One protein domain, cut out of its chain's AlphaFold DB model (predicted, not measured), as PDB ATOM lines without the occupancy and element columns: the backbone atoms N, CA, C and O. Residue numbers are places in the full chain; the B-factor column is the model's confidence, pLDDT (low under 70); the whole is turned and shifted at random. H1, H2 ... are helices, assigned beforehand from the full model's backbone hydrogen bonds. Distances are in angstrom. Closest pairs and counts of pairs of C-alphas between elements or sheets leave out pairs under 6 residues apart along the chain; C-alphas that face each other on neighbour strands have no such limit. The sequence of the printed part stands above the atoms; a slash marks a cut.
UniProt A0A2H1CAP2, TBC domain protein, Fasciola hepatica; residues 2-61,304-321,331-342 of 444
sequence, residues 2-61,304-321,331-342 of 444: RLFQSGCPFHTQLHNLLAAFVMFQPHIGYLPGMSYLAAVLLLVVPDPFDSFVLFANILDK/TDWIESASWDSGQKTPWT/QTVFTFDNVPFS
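AT A GLANCE: This is residues 2 to 61, 304 to 321 and 331 to 342 of the 444 residues of the protein "TBC domain protein" of Fasciola hepatica (UniProt A0A2H1CAP2). Three short helices cross one another in a small cluster, their centres making a triangle, with each helix touching the other two. Two long stretches with no named element, residues 304 to 321 and 331 to 342, run past one side of this cluster, and the first of them passes it as a long open arc. The 90 printed residues hold three named helices, in the order H1, H2, H3, and no named strand; the class is all helix, though only 37 of the 90 residues, under half, are in named elements. The whole is compact, with a radius of gyration of the C-alphas of 12.8 A, and the C-alphas span 37 by 28 by 19 A.

IN THESE COORDINATES: The printed part begins at Arg 2, with its C-alpha at (174.108, 314.162, 213.323). H1, residues 11 to 24, is the longest helix by residues and measures 19.9 A from first to last C-alpha; C-alpha 11 is at (174.889, 305.841, 218.168). H2 follows with residues 34 to 44, over 16.1 A. H3, residues 48 to 59, measures 16.6 A and ends with C-alpha 59 at (158.799, 293.846, 211.600). Residues 335 to 336 pair with residues 339 to 340, antiparallel, a pairing too short for named strands.

HOW THE PARTS SIT: H1 touches H2 with residues 13 to 18 alone; the closest C-alphas are those of Leu 14 and Ala 38, 6.4 A apart. These two helices stand at a steep tilt of 58 degrees and run opposite ways. H1 also touches H3, where the closest C-alphas, those of Leu 17 and Phe 52, are 5.8 A apart. Their tilt is steep, 50 degrees, and they run the same way. H2 touches H3, with the C-alphas of Leu 41 and Ser 51 closest at 5.4 A; they run opposite ways at a steep tilt of 48 degrees. The packing of the helices is mostly crossed, with no touching pair at a shallow tilt. In H1, H2 and H3 every O i to N i+4 pair is within hydrogen-bond range.

THE WHOLE: The two C-alphas farthest apart are those of Thr 304 and Trp 320, at 38.1 A. The link from H1 to H2 is short, with 9 residues between them, and that from H2 to H3 is tight, with 3. Residues 62 to 303 are not printed, and C-alphas 61 and 304 are 28.7 A apart across this cut. Residues 322 to 330 are not printed either; there C-alphas 321 and 331 are 9.6 A apart. The mean pLDDT of the printed part is 70.3, and it is under 70 at residues 2 to 3, residue 6, residues 304 to 321 and residues 331 to 342.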
ATOM      1  N   ARG A   2     173.486 315.501 213.488       59.78
ATOM      2  CA  ARG A   2     174.108 314.162 213.323       59.78
ATOM      3  C   ARG A   2     173.870 313.152 214.475       59.78
ATOM      4  O   ARG A   2     174.759 312.371 214.782       59.78
ATOM      5  N   LEU A   3     172.693 313.144 215.111       69.75
ATOM      6  CA  LEU A   3     172.429 312.501 216.426       69.75
ATOM      7  C   LEU A   3     172.845 311.020 216.597       69.75
ATOM      8  O   LEU A   3     173.078 310.583 217.726       69.75
ATOM      9  N   PHE A   4     172.950 310.262 215.502       71.38
ATOM     10  CA  PHE A   4     173.283 308.832 215.487       71.38
ATOM     11  C   PHE A   4     174.709 308.510 214.995       71.38
ATOM     12  O   PHE A   4     175.084 307.338 214.959       71.38
ATOM     13  N   GLN A   5     175.512 309.510 214.605       71.88
ATOM     14  CA  GLN A   5     176.894 309.299 214.140       71.88
ATOM     15  C   GLN A   5     177.843 308.859 215.258       71.88
ATOM     16  O   GLN A   5     177.598 309.127 216.430       71.88
ATOM     17  N   SER A   6     178.936 308.185 214.898       67.81
ATOM     18  CA  SER A   6     179.921 307.657 215.844       67.81
ATOM     19  C   SER A   6     180.461 308.782 216.742       67.81
ATOM     20  O   SER A   6     180.989 309.782 216.259       67.81
ATOM     21  N   GLY A   7     180.261 308.645 218.058       70.44
ATOM     22  CA  GLY A   7     180.530 309.688 219.065       70.44
ATOM     23  C   GLY A   7     179.310 310.511 219.523       70.44
ATOM     24  O   GLY A   7     179.409 311.233 220.512       70.44
ATOM     25  N   CYS A   8     178.151 310.396 218.870       77.62
ATOM     26  CA  CYS A   8     176.886 311.025 219.275       77.62
ATOM     27  C   CYS A   8     176.054 310.102 220.201       77.62
ATOM     28  O   CYS A   8     176.205 308.879 220.142       77.62
ATOM     29  N   PRO A   9     175.169 310.642 221.067       80.00
ATOM     30  CA  PRO A   9     174.611 309.894 222.203       80.00
ATOM     31  C   PRO A   9     173.799 308.646 221.824       80.00
ATOM     32  O   PRO A   9     173.905 307.626 222.504       80.00
ATOM     33  N   PHE A  10     173.035 308.690 220.729       82.38
ATOM     34  CA  PHE A  10     172.175 307.573 220.319       82.38
ATOM     35  C   PHE A  10     172.896 306.504 219.483       82.38
ATOM     36  O   PHE A  10     172.339 305.432 219.252       82.38
ATOM     37  N   HIS A  11     174.135 306.748 219.043       80.69
ATOM     38  CA  HIS A  11     174.889 305.841 218.168       80.69
ATOM     39  C   HIS A  11     175.024 304.425 218.748       80.69
ATOM     40  O   HIS A  11     174.646 303.441 218.112       80.69
ATOM     41  N   THR A  12     175.496 304.319 219.994       83.44
ATOM     42  CA  THR A  12     175.674 303.031 220.681       83.44
ATOM     43  C   THR A  12     174.338 302.331 220.936       83.44
ATOM     44  O   THR A  12     174.274 301.107 220.915       83.44
ATOM     45  N   GLN A  13     173.255 303.083 221.162       86.88
ATOM     46  CA  GLN A  13     171.919 302.507 221.340       86.88
ATOM     47  C   GLN A  13     171.374 301.951 220.017       86.88
ATOM     48  O   GLN A  13     170.862 300.834 220.001       86.88
ATOM     49  N   LEU A  14     171.556 302.678 218.909       87.94
ATOM     50  CA  LEU A  14     171.174 302.242 217.564       87.94
ATOM     51  C   LEU A  14     171.938 300.984 217.142       87.94
ATOM     52  O   LEU A  14     171.313 300.000 216.753       87.94
ATOM     53  N   HIS A  15     173.267 300.983 217.294       86.50
ATOM     54  CA  HIS A  15     174.094 299.797 217.068       86.50
ATOM     55  C   HIS A  15     173.582 298.595 217.872       86.50
ATOM     56  O   HIS A  15     173.362 297.521 217.319       86.50
ATOM     57  N   ASN A  16     173.357 298.781 219.175       87.38
ATOM     58  CA  ASN A  16     172.972 297.698 220.074       87.38
ATOM     59  C   ASN A  16     171.569 297.144 219.777       87.38
ATOM     60  O   ASN A  16     171.376 295.933 219.875       87.38
ATOM     61  N   LEU A  17     170.612 297.992 219.385       92.88
ATOM     62  CA  LEU A  17     169.267 297.575 218.974       92.88
ATOM     63  C   LEU A  17     169.328 296.739 217.685       92.88
ATOM     64  O   LEU A  17     168.750 295.652 217.629       92.88
ATOM     65  N   LEU A  18     170.078 297.200 216.679       90.94
ATOM     66  CA  LEU A  18     170.257 296.482 215.413       90.94
ATOM     67  C   LEU A  18     171.015 295.157 215.612       90.94
ATOM     68  O   LEU A  18     170.563 294.121 215.126       90.94
ATOM     69  N   ALA A  19     172.095 295.153 216.399       85.81
ATOM     70  CA  ALA A  19     172.838 293.945 216.763       85.81
ATOM     71  C   ALA A  19     171.944 292.916 217.476       85.81
ATOM     72  O   ALA A  19     171.937 291.737 217.114       85.81
ATOM     73  N   ALA A  20     171.142 293.362 218.450       90.00
ATOM     74  CA  ALA A  20     170.175 292.512 219.136       90.00
ATOM     75  C   ALA A  20     169.109 291.956 218.176       90.00
ATOM     76  O   ALA A  20     168.674 290.820 218.356       90.00
ATOM     77  N   PHE A  21     168.719 292.702 217.132       90.88
ATOM     78  CA  PHE A  21     167.777 292.191 216.135       90.88
ATOM     79  C   PHE A  21     168.391 291.121 215.236       90.88
ATOM     80  O   PHE A  21     167.759 290.086 215.045       90.88
ATOM     81  N   VAL A  22     169.623 291.300 214.750       89.62
ATOM     82  CA  VAL A  22     170.302 290.256 213.957       89.62
ATOM     83  C   VAL A  22     170.492 288.976 214.774       89.62
ATOM     84  O   VAL A  22     170.290 287.879 214.258       89.62
ATOM     85  N   MET A  23     170.791 289.098 216.070       88.00
ATOM     86  CA  MET A  23     170.853 287.955 216.991       88.00
ATOM     87  C   MET A  23     169.484 287.311 217.269       88.00
ATOM     88  O   MET A  23     169.416 286.120 217.566       88.00
ATOM     89  N   PHE A  24     168.393 288.076 217.180       88.12
ATOM     90  CA  PHE A  24     167.025 287.602 217.407       88.12
ATOM     91  C   PHE A  24     166.387 286.977 216.151       88.12
ATOM     92  O   PHE A  24     165.679 285.978 216.271       88.12
ATOM     93  N   GLN A  25     166.652 287.518 214.957       85.56
ATOM     94  CA  GLN A  25     166.214 286.983 213.661       85.56
ATOM     95  C   GLN A  25     167.390 286.850 212.675       85.56
ATOM     96  O   GLN A  25     167.451 287.560 211.666       85.56
ATOM     97  N   PRO A  26     168.303 285.884 212.900       83.69
ATOM     98  CA  PRO A  26     169.482 285.688 212.050       83.69
ATOM     99  C   PRO A  26     169.147 285.263 210.613       83.69
ATOM    100  O   PRO A  26     170.003 285.342 209.741       83.69
ATOM    101  N   HIS A  27     167.904 284.838 210.352       81.06
ATOM    102  CA  HIS A  27     167.417 284.501 209.012       81.06
ATOM    103  C   HIS A  27     166.988 285.723 208.175       81.06
ATOM    104  O   HIS A  27     166.822 285.588 206.967       81.06
ATOM    105  N   ILE A  28     166.804 286.890 208.807       85.88
ATOM    106  CA  ILE A  28     166.532 288.180 208.144       85.88
ATOM    107  C   ILE A  28     167.825 289.006 208.075       85.88
ATOM    108  O   ILE A  28     168.108 289.643 207.063       85.88
ATOM    109  N   GLY A  29     168.629 288.981 209.145       86.81
ATOM    110  CA  GLY A  29     169.858 289.769 209.236       86.81
ATOM    111  C   GLY A  29     169.597 291.272 209.392       86.81
ATOM    112  O   GLY A  29     168.543 291.684 209.877       86.81
ATOM    113  N   TYR A  30     170.582 292.093 209.012       85.94
ATOM    114  CA  TYR A  30     170.413 293.543 208.861       85.94
ATOM    115  C   TYR A  30     170.113 293.867 207.398       85.94
ATOM    116  O   TYR A  30     170.857 293.440 206.514       85.94
ATOM    117  N   LEU A  31     169.076 294.669 207.153       85.25
ATOM    118  CA  LEU A  31     168.756 295.203 205.831       85.25
ATOM    119  C   LEU A  31     168.879 296.739 205.809       85.25
ATOM    120  O   LEU A  31     168.458 297.386 206.776       85.25
ATOM    121  N   PRO A  32     169.371 297.336 204.705       80.62
ATOM    122  CA  PRO A  32     169.388 298.783 204.498       80.62
ATOM    123  C   PRO A  32     168.062 299.454 204.843       80.62
ATOM    124  O   PRO A  32     167.004 299.003 204.418       80.62
ATOM    125  N   GLY A  33     168.098 300.546 205.603       84.19
ATOM    126  CA  GLY A  33     166.895 301.230 206.088       84.19
ATOM    127  C   GLY A  33     166.357 300.772 207.447       84.19
ATOM    128  O   GLY A  33     165.640 301.549 208.079       84.19
ATOM    129  N   MET A  34     166.722 299.587 207.964       89.62
ATOM    130  CA  MET A  34     166.361 299.180 209.340       89.62
ATOM    131  C   MET A  34     166.837 300.208 210.377       89.62
ATOM    132  O   MET A  34     166.153 300.479 211.365       89.62
ATOM    133  N   SER A  35     167.993 300.820 210.119       89.94
ATOM    134  CA  SER A  35     168.566 301.907 210.911       89.94
ATOM    135  C   SER A  35     167.632 303.114 211.070       89.94
ATOM    136  O   SER A  35     167.625 303.723 212.135       89.94
ATOM    137  N   TYR A  36     166.792 303.428 210.078       90.44
ATOM    138  CA  TYR A  36     165.843 304.544 210.146       90.44
ATOM    139  C   TYR A  36     164.655 304.212 211.063       90.44
ATOM    140  O   TYR A  36     164.294 305.026 211.913       90.44
ATOM    141  N   LEU A  37     164.098 302.996 210.964       92.69
ATOM    142  CA  LEU A  37     163.049 302.509 211.873       92.69
ATOM    143  C   LEU A  37     163.528 302.506 213.335       92.69
ATOM    144  O   LEU A  37     162.838 302.999 214.229       92.69
ATOM    145  N   ALA A  38     164.728 301.969 213.576       93.50
ATOM    146  CA  ALA A  38     165.336 301.919 214.902       93.50
ATOM    147  C   ALA A  38     165.668 303.321 215.445       93.50
ATOM    148  O   ALA A  38     165.479 303.576 216.633       93.50
ATOM    149  N   ALA A  39     166.102 304.247 214.582       91.88
ATOM    150  CA  ALA A  39     166.351 305.638 214.949       91.88
ATOM    151  C   ALA A  39     165.071 306.372 215.382       91.88
ATOM    152  O   ALA A  39     165.102 307.049 216.407       91.88
ATOM    153  N   VAL A  40     163.940 306.218 214.672       93.00
ATOM    154  CA  VAL A  40     162.655 306.810 215.112       93.00
ATOM    155  C   VAL A  40     162.283 306.309 216.506       93.00
ATOM    156  O   VAL A  40     161.987 307.117 217.386       93.00
ATOM    157  N   LEU A  41     162.339 304.992 216.727       94.38
ATOM    158  CA  LEU A  41     161.978 304.389 218.012       94.38
ATOM    159  C   LEU A  41     162.859 304.901 219.158       94.38
ATOM    160  O   LEU A  41     162.322 305.307 220.184       94.38
ATOM    161  N   LEU A  42     164.176 304.983 218.960       92.19
ATOM    162  CA  LEU A  42     165.111 305.498 219.968       92.19
ATOM    163  C   LEU A  42     164.975 307.007 220.250       92.19
ATOM    164  O   LEU A  42     165.466 307.462 221.279       92.19
ATOM    165  N   LEU A  43     164.318 307.790 219.381       91.38
ATOM    166  CA  LEU A  43     163.978 309.190 219.679       91.38
ATOM    167  C   LEU A  43     162.686 309.340 220.492       91.38
ATOM    168  O   LEU A  43     162.572 310.297 221.258       91.38
ATOM    169  N   VAL A  44     161.701 308.454 220.304       91.81
ATOM    170  CA  VAL A  44     160.354 308.608 220.898       91.81
ATOM    171  C   VAL A  44     160.093 307.704 222.104       91.81
ATOM    172  O   VAL A  44     159.192 307.988 222.892       91.81
ATOM    173  N   VAL A  45     160.869 306.632 222.272       91.75
ATOM    174  CA  VAL A  45     160.754 305.681 223.383       91.75
ATOM    175  C   VAL A  45     161.924 305.909 224.351       91.75
ATOM    176  O   VAL A  45     163.073 305.717 223.957       91.75
ATOM    177  N   PRO A  46     161.682 306.297 225.621       87.69
ATOM    178  CA  PRO A  46     162.765 306.593 226.568       87.69
ATOM    179  C   PRO A  46     163.656 305.397 226.928       87.69
ATOM    180  O   PRO A  46     164.793 305.590 227.354       87.69
ATOM    181  N   ASP A  47     163.136 304.173 226.796       90.06
ATOM    182  CA  ASP A  47     163.847 302.940 227.123       90.06
ATOM    183  C   ASP A  47     164.302 302.179 225.851       90.06
ATOM    184  O   ASP A  47     163.479 301.853 224.984       90.06
ATOM    185  N   PRO A  48     165.604 301.852 225.709       89.25
ATOM    186  CA  PRO A  48     166.116 301.112 224.552       89.25
ATOM    187  C   PRO A  48     165.622 299.662 224.437       89.25
ATOM    188  O   PRO A  48     165.659 299.098 223.341       89.25
ATOM    189  N   PHE A  49     165.172 299.034 225.527       89.44
ATOM    190  CA  PHE A  49     164.600 297.690 225.479       89.44
ATOM    191  C   PHE A  49     163.152 297.726 224.963       89.44
ATOM    192  O   PHE A  49     162.836 296.973 224.040       89.44
ATOM    193  N   ASP A  50     162.309 298.648 225.431       92.12
ATOM    194  CA  ASP A  50     160.980 298.880 224.843       92.12
ATOM    195  C   ASP A  50     161.090 299.308 223.366       92.12
ATOM    196  O   ASP A  50     160.301 298.862 222.529       92.12
ATOM    197  N   SER A  51     162.126 300.081 223.010       95.00
ATOM    198  CA  SER A  51     162.460 300.404 221.611       95.00
ATOM    199  C   SER A  51     162.699 299.142 220.774       95.00
ATOM    200  O   SER A  51     162.151 299.005 219.680       95.00
ATOM    201  N   PHE A  52     163.478 298.186 221.292       94.94
ATOM    202  CA  PHE A  52     163.729 296.898 220.640       94.94
ATOM    203  C   PHE A  52     162.458 296.036 220.530       94.94
ATOM    204  O   PHE A  52     162.198 295.444 219.479       94.94
ATOM    205  N   VAL A  53     161.640 295.984 221.586       93.50
ATOM    206  CA  VAL A  53     160.357 295.261 221.590       93.50
ATOM    207  C   VAL A  53     159.422 295.825 220.519       93.50
ATOM    208  O   VAL A  53     158.814 295.064 219.765       93.50
ATOM    209  N   LEU A  54     159.315 297.151 220.407       94.75
ATOM    210  CA  LEU A  54     158.503 297.811 219.385       94.75
ATOM    211  C   LEU A  54     159.057 297.586 217.974       94.75
ATOM    212  O   LEU A  54     158.275 297.295 217.072       94.75
ATOM    213  N   PHE A  55     160.379 297.625 217.791       95.50
ATOM    214  CA  PHE A  55     161.038 297.319 216.518       95.50
ATOM    215  C   PHE A  55     160.682 295.905 216.036       95.50
ATOM    216  O   PHE A  55     160.103 295.745 214.962       95.50
ATOM    217  N   ALA A  56     160.905 294.882 216.867       93.88
ATOM    218  CA  ALA A  56     160.560 293.497 216.539       93.88
ATOM    219  C   ALA A  56     159.056 293.309 216.234       93.88
ATOM    220  O   ALA A  56     158.700 292.623 215.277       93.88
ATOM    221  N   ASN A  57     158.171 293.962 216.998       93.06
ATOM    222  CA  ASN A  57     156.720 293.920 216.778       93.06
ATOM    223  C   ASN A  57     156.251 294.685 215.525       93.06
ATOM    224  O   ASN A  57     155.149 294.429 215.038       93.06
ATOM    225  N   ILE A  58     157.029 295.643 215.011       93.75
ATOM    226  CA  ILE A  58     156.751 296.305 213.729       93.75
ATOM    227  C   ILE A  58     157.130 295.381 212.573       93.75
ATOM    228  O   ILE A  58     156.334 295.224 211.648       93.75
ATOM    229  N   LEU A  59     158.288 294.723 212.656       91.69
ATOM    230  CA  LEU A  59     158.799 293.846 211.600       91.69
ATOM    231  C   LEU A  59     157.955 292.574 211.392       91.69
ATOM    232  O   LEU A  59     157.883 292.083 210.271       91.69
ATOM    233  N   ASP A  60     157.246 292.086 212.418       89.69
ATOM    234  CA  ASP A  60     156.297 290.959 212.301       89.69
ATOM    235  C   ASP A  60     154.909 291.358 211.730       89.69
ATOM    236  O   ASP A  60     154.075 290.498 211.435       89.69
ATOM    237  N   LYS A  61     154.620 292.657 211.526       89.50
ATOM    238  CA  LYS A  61     153.343 293.097 210.919       89.50
ATOM    239  C   LYS A  61     153.245 292.633 209.460       89.50
ATOM    240  O   LYS A  61     154.243 292.732 208.753       89.50
ATOM    241  N   THR A 304     164.766 319.736 211.058       41.91
ATOM    242  CA  THR A 304     164.736 319.431 209.610       41.91
ATOM    243  C   THR A 304     165.780 318.391 209.169       41.91
ATOM    244  O   THR A 304     165.435 317.391 208.540       41.91
ATOM    245  N   ASP A 305     167.036 318.562 209.580       46.41
ATOM    246  CA  ASP A 305     168.204 317.876 208.997       46.41
ATOM    247  C   ASP A 305     168.531 316.524 209.686       46.41
ATOM    248  O   ASP A 305     169.695 316.127 209.813       46.41
ATOM    249  N   TRP A 306     167.546 315.866 210.302       50.50
ATOM    250  CA  TRP A 306     167.791 314.872 211.364       50.50
ATOM    251  C   TRP A 306     168.462 313.551 210.920       50.50
ATOM    252  O   TRP A 306     169.224 312.974 211.695       50.50
ATOM    253  N   ILE A 307     168.236 313.089 209.680       50.00
ATOM    254  CA  ILE A 307     168.981 311.978 209.051       50.00
ATOM    255  C   ILE A 307     169.324 312.337 207.597       50.00
ATOM    256  O   ILE A 307     168.732 311.823 206.648       50.00
ATOM    257  N   GLU A 308     170.300 313.221 207.409       40.47
ATOM    258  CA  GLU A 308     170.948 313.425 206.099       40.47
ATOM    259  C   GLU A 308     172.253 312.628 205.957       40.47
ATOM    260  O   GLU A 308     172.677 312.289 204.860       40.47
ATOM    261  N   SER A 309     172.900 312.299 207.078       39.00
ATOM    262  CA  SER A 309     174.261 311.757 207.118       39.00
ATOM    263  C   SER A 309     174.309 310.258 207.447       39.00
ATOM    264  O   SER A 309     175.160 309.818 208.225       39.00
ATOM    265  N   ALA A 310     173.358 309.487 206.914       37.88
ATOM    266  CA  ALA A 310     173.240 308.042 207.119       37.88
ATOM    267  C   ALA A 310     174.025 307.235 206.071       37.88
ATOM    268  O   ALA A 310     173.465 306.395 205.369       37.88
ATOM    269  N   SER A 311     175.343 307.435 206.014       36.28
ATOM    270  CA  SER A 311     176.280 306.600 205.243       36.28
ATOM    271  C   SER A 311     176.513 305.214 205.882       36.28
ATOM    272  O   SER A 311     177.630 304.701 205.879       36.28
ATOM    273  N   TRP A 312     175.473 304.643 206.499       42.03
ATOM    274  CA  TRP A 312     175.485 303.338 207.173       42.03
ATOM    275  C   TRP A 312     175.205 302.201 206.191       42.03
ATOM    276  O   TRP A 312     175.821 301.145 206.261       42.03
ATOM    277  N   ASP A 313     174.321 302.449 205.223       39.97
ATOM    278  CA  ASP A 313     173.937 301.491 204.182       39.97
ATOM    279  C   ASP A 313     174.967 301.472 203.019       39.97
ATOM    280  O   ASP A 313     174.641 301.163 201.877       39.97
ATOM    281  N   SER A 314     176.223 301.850 203.303       39.31
ATOM    282  CA  SER A 314     177.321 302.005 202.335       39.31
ATOM    283  C   SER A 314     178.671 301.503 202.883       39.31
ATOM    284  O   SER A 314     179.690 302.186 202.781       39.31
ATOM    285  N   GLY A 315     178.673 300.313 203.491       38.66
ATOM    286  CA  GLY A 315     179.886 299.582 203.896       38.66
ATOM    287  C   GLY A 315     180.508 298.738 202.766       38.66
ATOM    288  O   GLY A 315     179.872 298.485 201.741       38.66
ATOM    289  N   GLN A 316     181.753 298.273 202.943       32.19
ATOM    290  CA  GLN A 316     182.398 297.360 201.984       32.19
ATOM    291  C   GLN A 316     181.764 295.956 201.994       32.19
ATOM    292  O   GLN A 316     181.432 295.414 203.047       32.19
ATOM    293  N   LYS A 317     181.652 295.344 200.806       32.53
ATOM    294  CA  LYS A 317     181.081 294.000 200.618       32.53
ATOM    295  C   LYS A 317     182.046 292.915 201.118       32.53
ATOM    296  O   LYS A 317     183.122 292.747 200.549       32.53
ATOM    297  N   THR A 318     181.651 292.141 202.128       34.81
ATOM    298  CA  THR A 318     182.432 290.998 202.645       34.81
ATOM    299  C   THR A 318     182.058 289.674 201.953       34.81
ATOM    300  O   THR A 318     180.871 289.443 201.717       34.81
ATOM    301  N   PRO A 319     183.015 288.771 201.657       26.23
ATOM    302  CA  PRO A 319     182.808 287.632 200.754       26.23
ATOM    303  C   PRO A 319     182.219 286.376 201.430       26.23
ATOM    304  O   PRO A 319     182.758 285.282 201.277       26.23
ATOM    305  N   TRP A 320     181.104 286.507 202.156       30.31
ATOM    306  CA  TRP A 320     180.373 285.359 202.713       30.31
ATOM    307  C   TRP A 320     178.865 285.503 202.492       30.31
ATOM    308  O   TRP A 320     178.201 286.316 203.129       30.31
ATOM    309  N   THR A 321     178.325 284.688 201.584       34.16
ATOM    310  CA  THR A 321     176.894 284.615 201.256       34.16
ATOM    311  C   THR A 321     176.450 283.164 201.157       34.16
ATOM    312  O   THR A 321     177.088 282.374 200.458       34.16
ATOM    313  N   GLN A 331     171.160 292.042 197.068       30.12
ATOM    314  CA  GLN A 331     172.585 291.849 196.723       30.12
ATOM    315  C   GLN A 331     173.596 292.667 197.565       30.12
ATOM    316  O   GLN A 331     174.523 293.288 197.019       30.12
ATOM    317  N   THR A 332     173.470 292.703 198.896       31.67
ATOM    318  CA  THR A 332     174.556 293.200 199.767       31.67
ATOM    319  C   THR A 332     174.456 292.759 201.229       31.67
ATOM    320  O   THR A 332     173.438 292.955 201.881       31.67
ATOM    321  N   VAL A 333     175.574 292.262 201.767       34.81
ATOM    322  CA  VAL A 333     175.858 292.267 203.211       34.81
ATOM    323  C   VAL A 333     176.502 293.614 203.545       34.81
ATOM    324  O   VAL A 333     177.434 294.023 202.851       34.81
ATOM    325  N   PHE A 334     176.026 294.282 204.597       36.69
ATOM    326  CA  PHE A 334     176.550 295.571 205.054       36.69
ATOM    327  C   PHE A 334     177.072 295.512 206.492       36.69
ATOM    328  O   PHE A 334     176.611 294.722 207.317       36.69
ATOM    329  N   THR A 335     178.049 296.371 206.773       34.59
ATOM    330  CA  THR A 335     178.753 296.479 208.052       34.59
ATOM    331  C   THR A 335     178.397 297.784 208.763       34.59
ATOM    332  O   THR A 335     178.186 298.811 208.121       34.59
ATOM    333  N   PHE A 336     178.376 297.769 210.096       34.16
ATOM    334  CA  PHE A 336     178.273 298.980 210.915       34.16
ATOM    335  C   PHE A 336     179.669 299.306 211.457       34.16
ATOM    336  O   PHE A 336     180.265 298.469 212.129       34.16
ATOM    337  N   ASP A 337     180.229 300.471 211.118       34.16
ATOM    338  CA  ASP A 337     181.625 300.850 211.413       34.16
ATOM    339  C   ASP A 337     182.646 299.728 211.089       34.16
ATOM    340  O   ASP A 337     183.574 299.442 211.846       34.16
ATOM    341  N   ASN A 338     182.461 299.078 209.931       37.69
ATOM    342  CA  ASN A 338     183.210 297.909 209.434       37.69
ATOM    343  C   ASN A 338     183.087 296.609 210.259       37.69
ATOM    344  O   ASN A 338     183.726 295.613 209.918       37.69
ATOM    345  N   VAL A 339     182.217 296.557 211.269       36.78
ATOM    346  CA  VAL A 339     181.851 295.315 211.965       36.78
ATOM    347  C   VAL A 339     180.759 294.580 211.170       36.78
ATOM    348  O   VAL A 339     179.701 295.166 210.914       36.78
ATOM    349  N   PRO A 340     180.961 293.311 210.765       36.81
ATOM    350  CA  PRO A 340     179.907 292.508 210.157       36.81
ATOM    351  C   PRO A 340     178.918 292.019 211.220       36.81
ATOM    352  O   PRO A 340     179.302 291.370 212.194       36.81
ATOM    353  N   PHE A 341     177.626 292.274 211.011       37.44
ATOM    354  CA  PHE A 341     176.582 291.616 211.793       37.44
ATOM    355  C   PHE A 341     176.464 290.154 211.342       37.44
ATOM    356  O   PHE A 341     175.832 289.845 210.335       37.44
ATOM    357  N   SER A 342     177.087 289.240 212.080       36.66
ATOM    358  CA  SER A 342     176.964 287.796 211.864       36.66
ATOM    359  C   SER A 342     176.609 287.112 213.176       36.66
ATOM    360  O   SER A 342     177.275 287.322 214.190       36.66
TER     361      SER A 342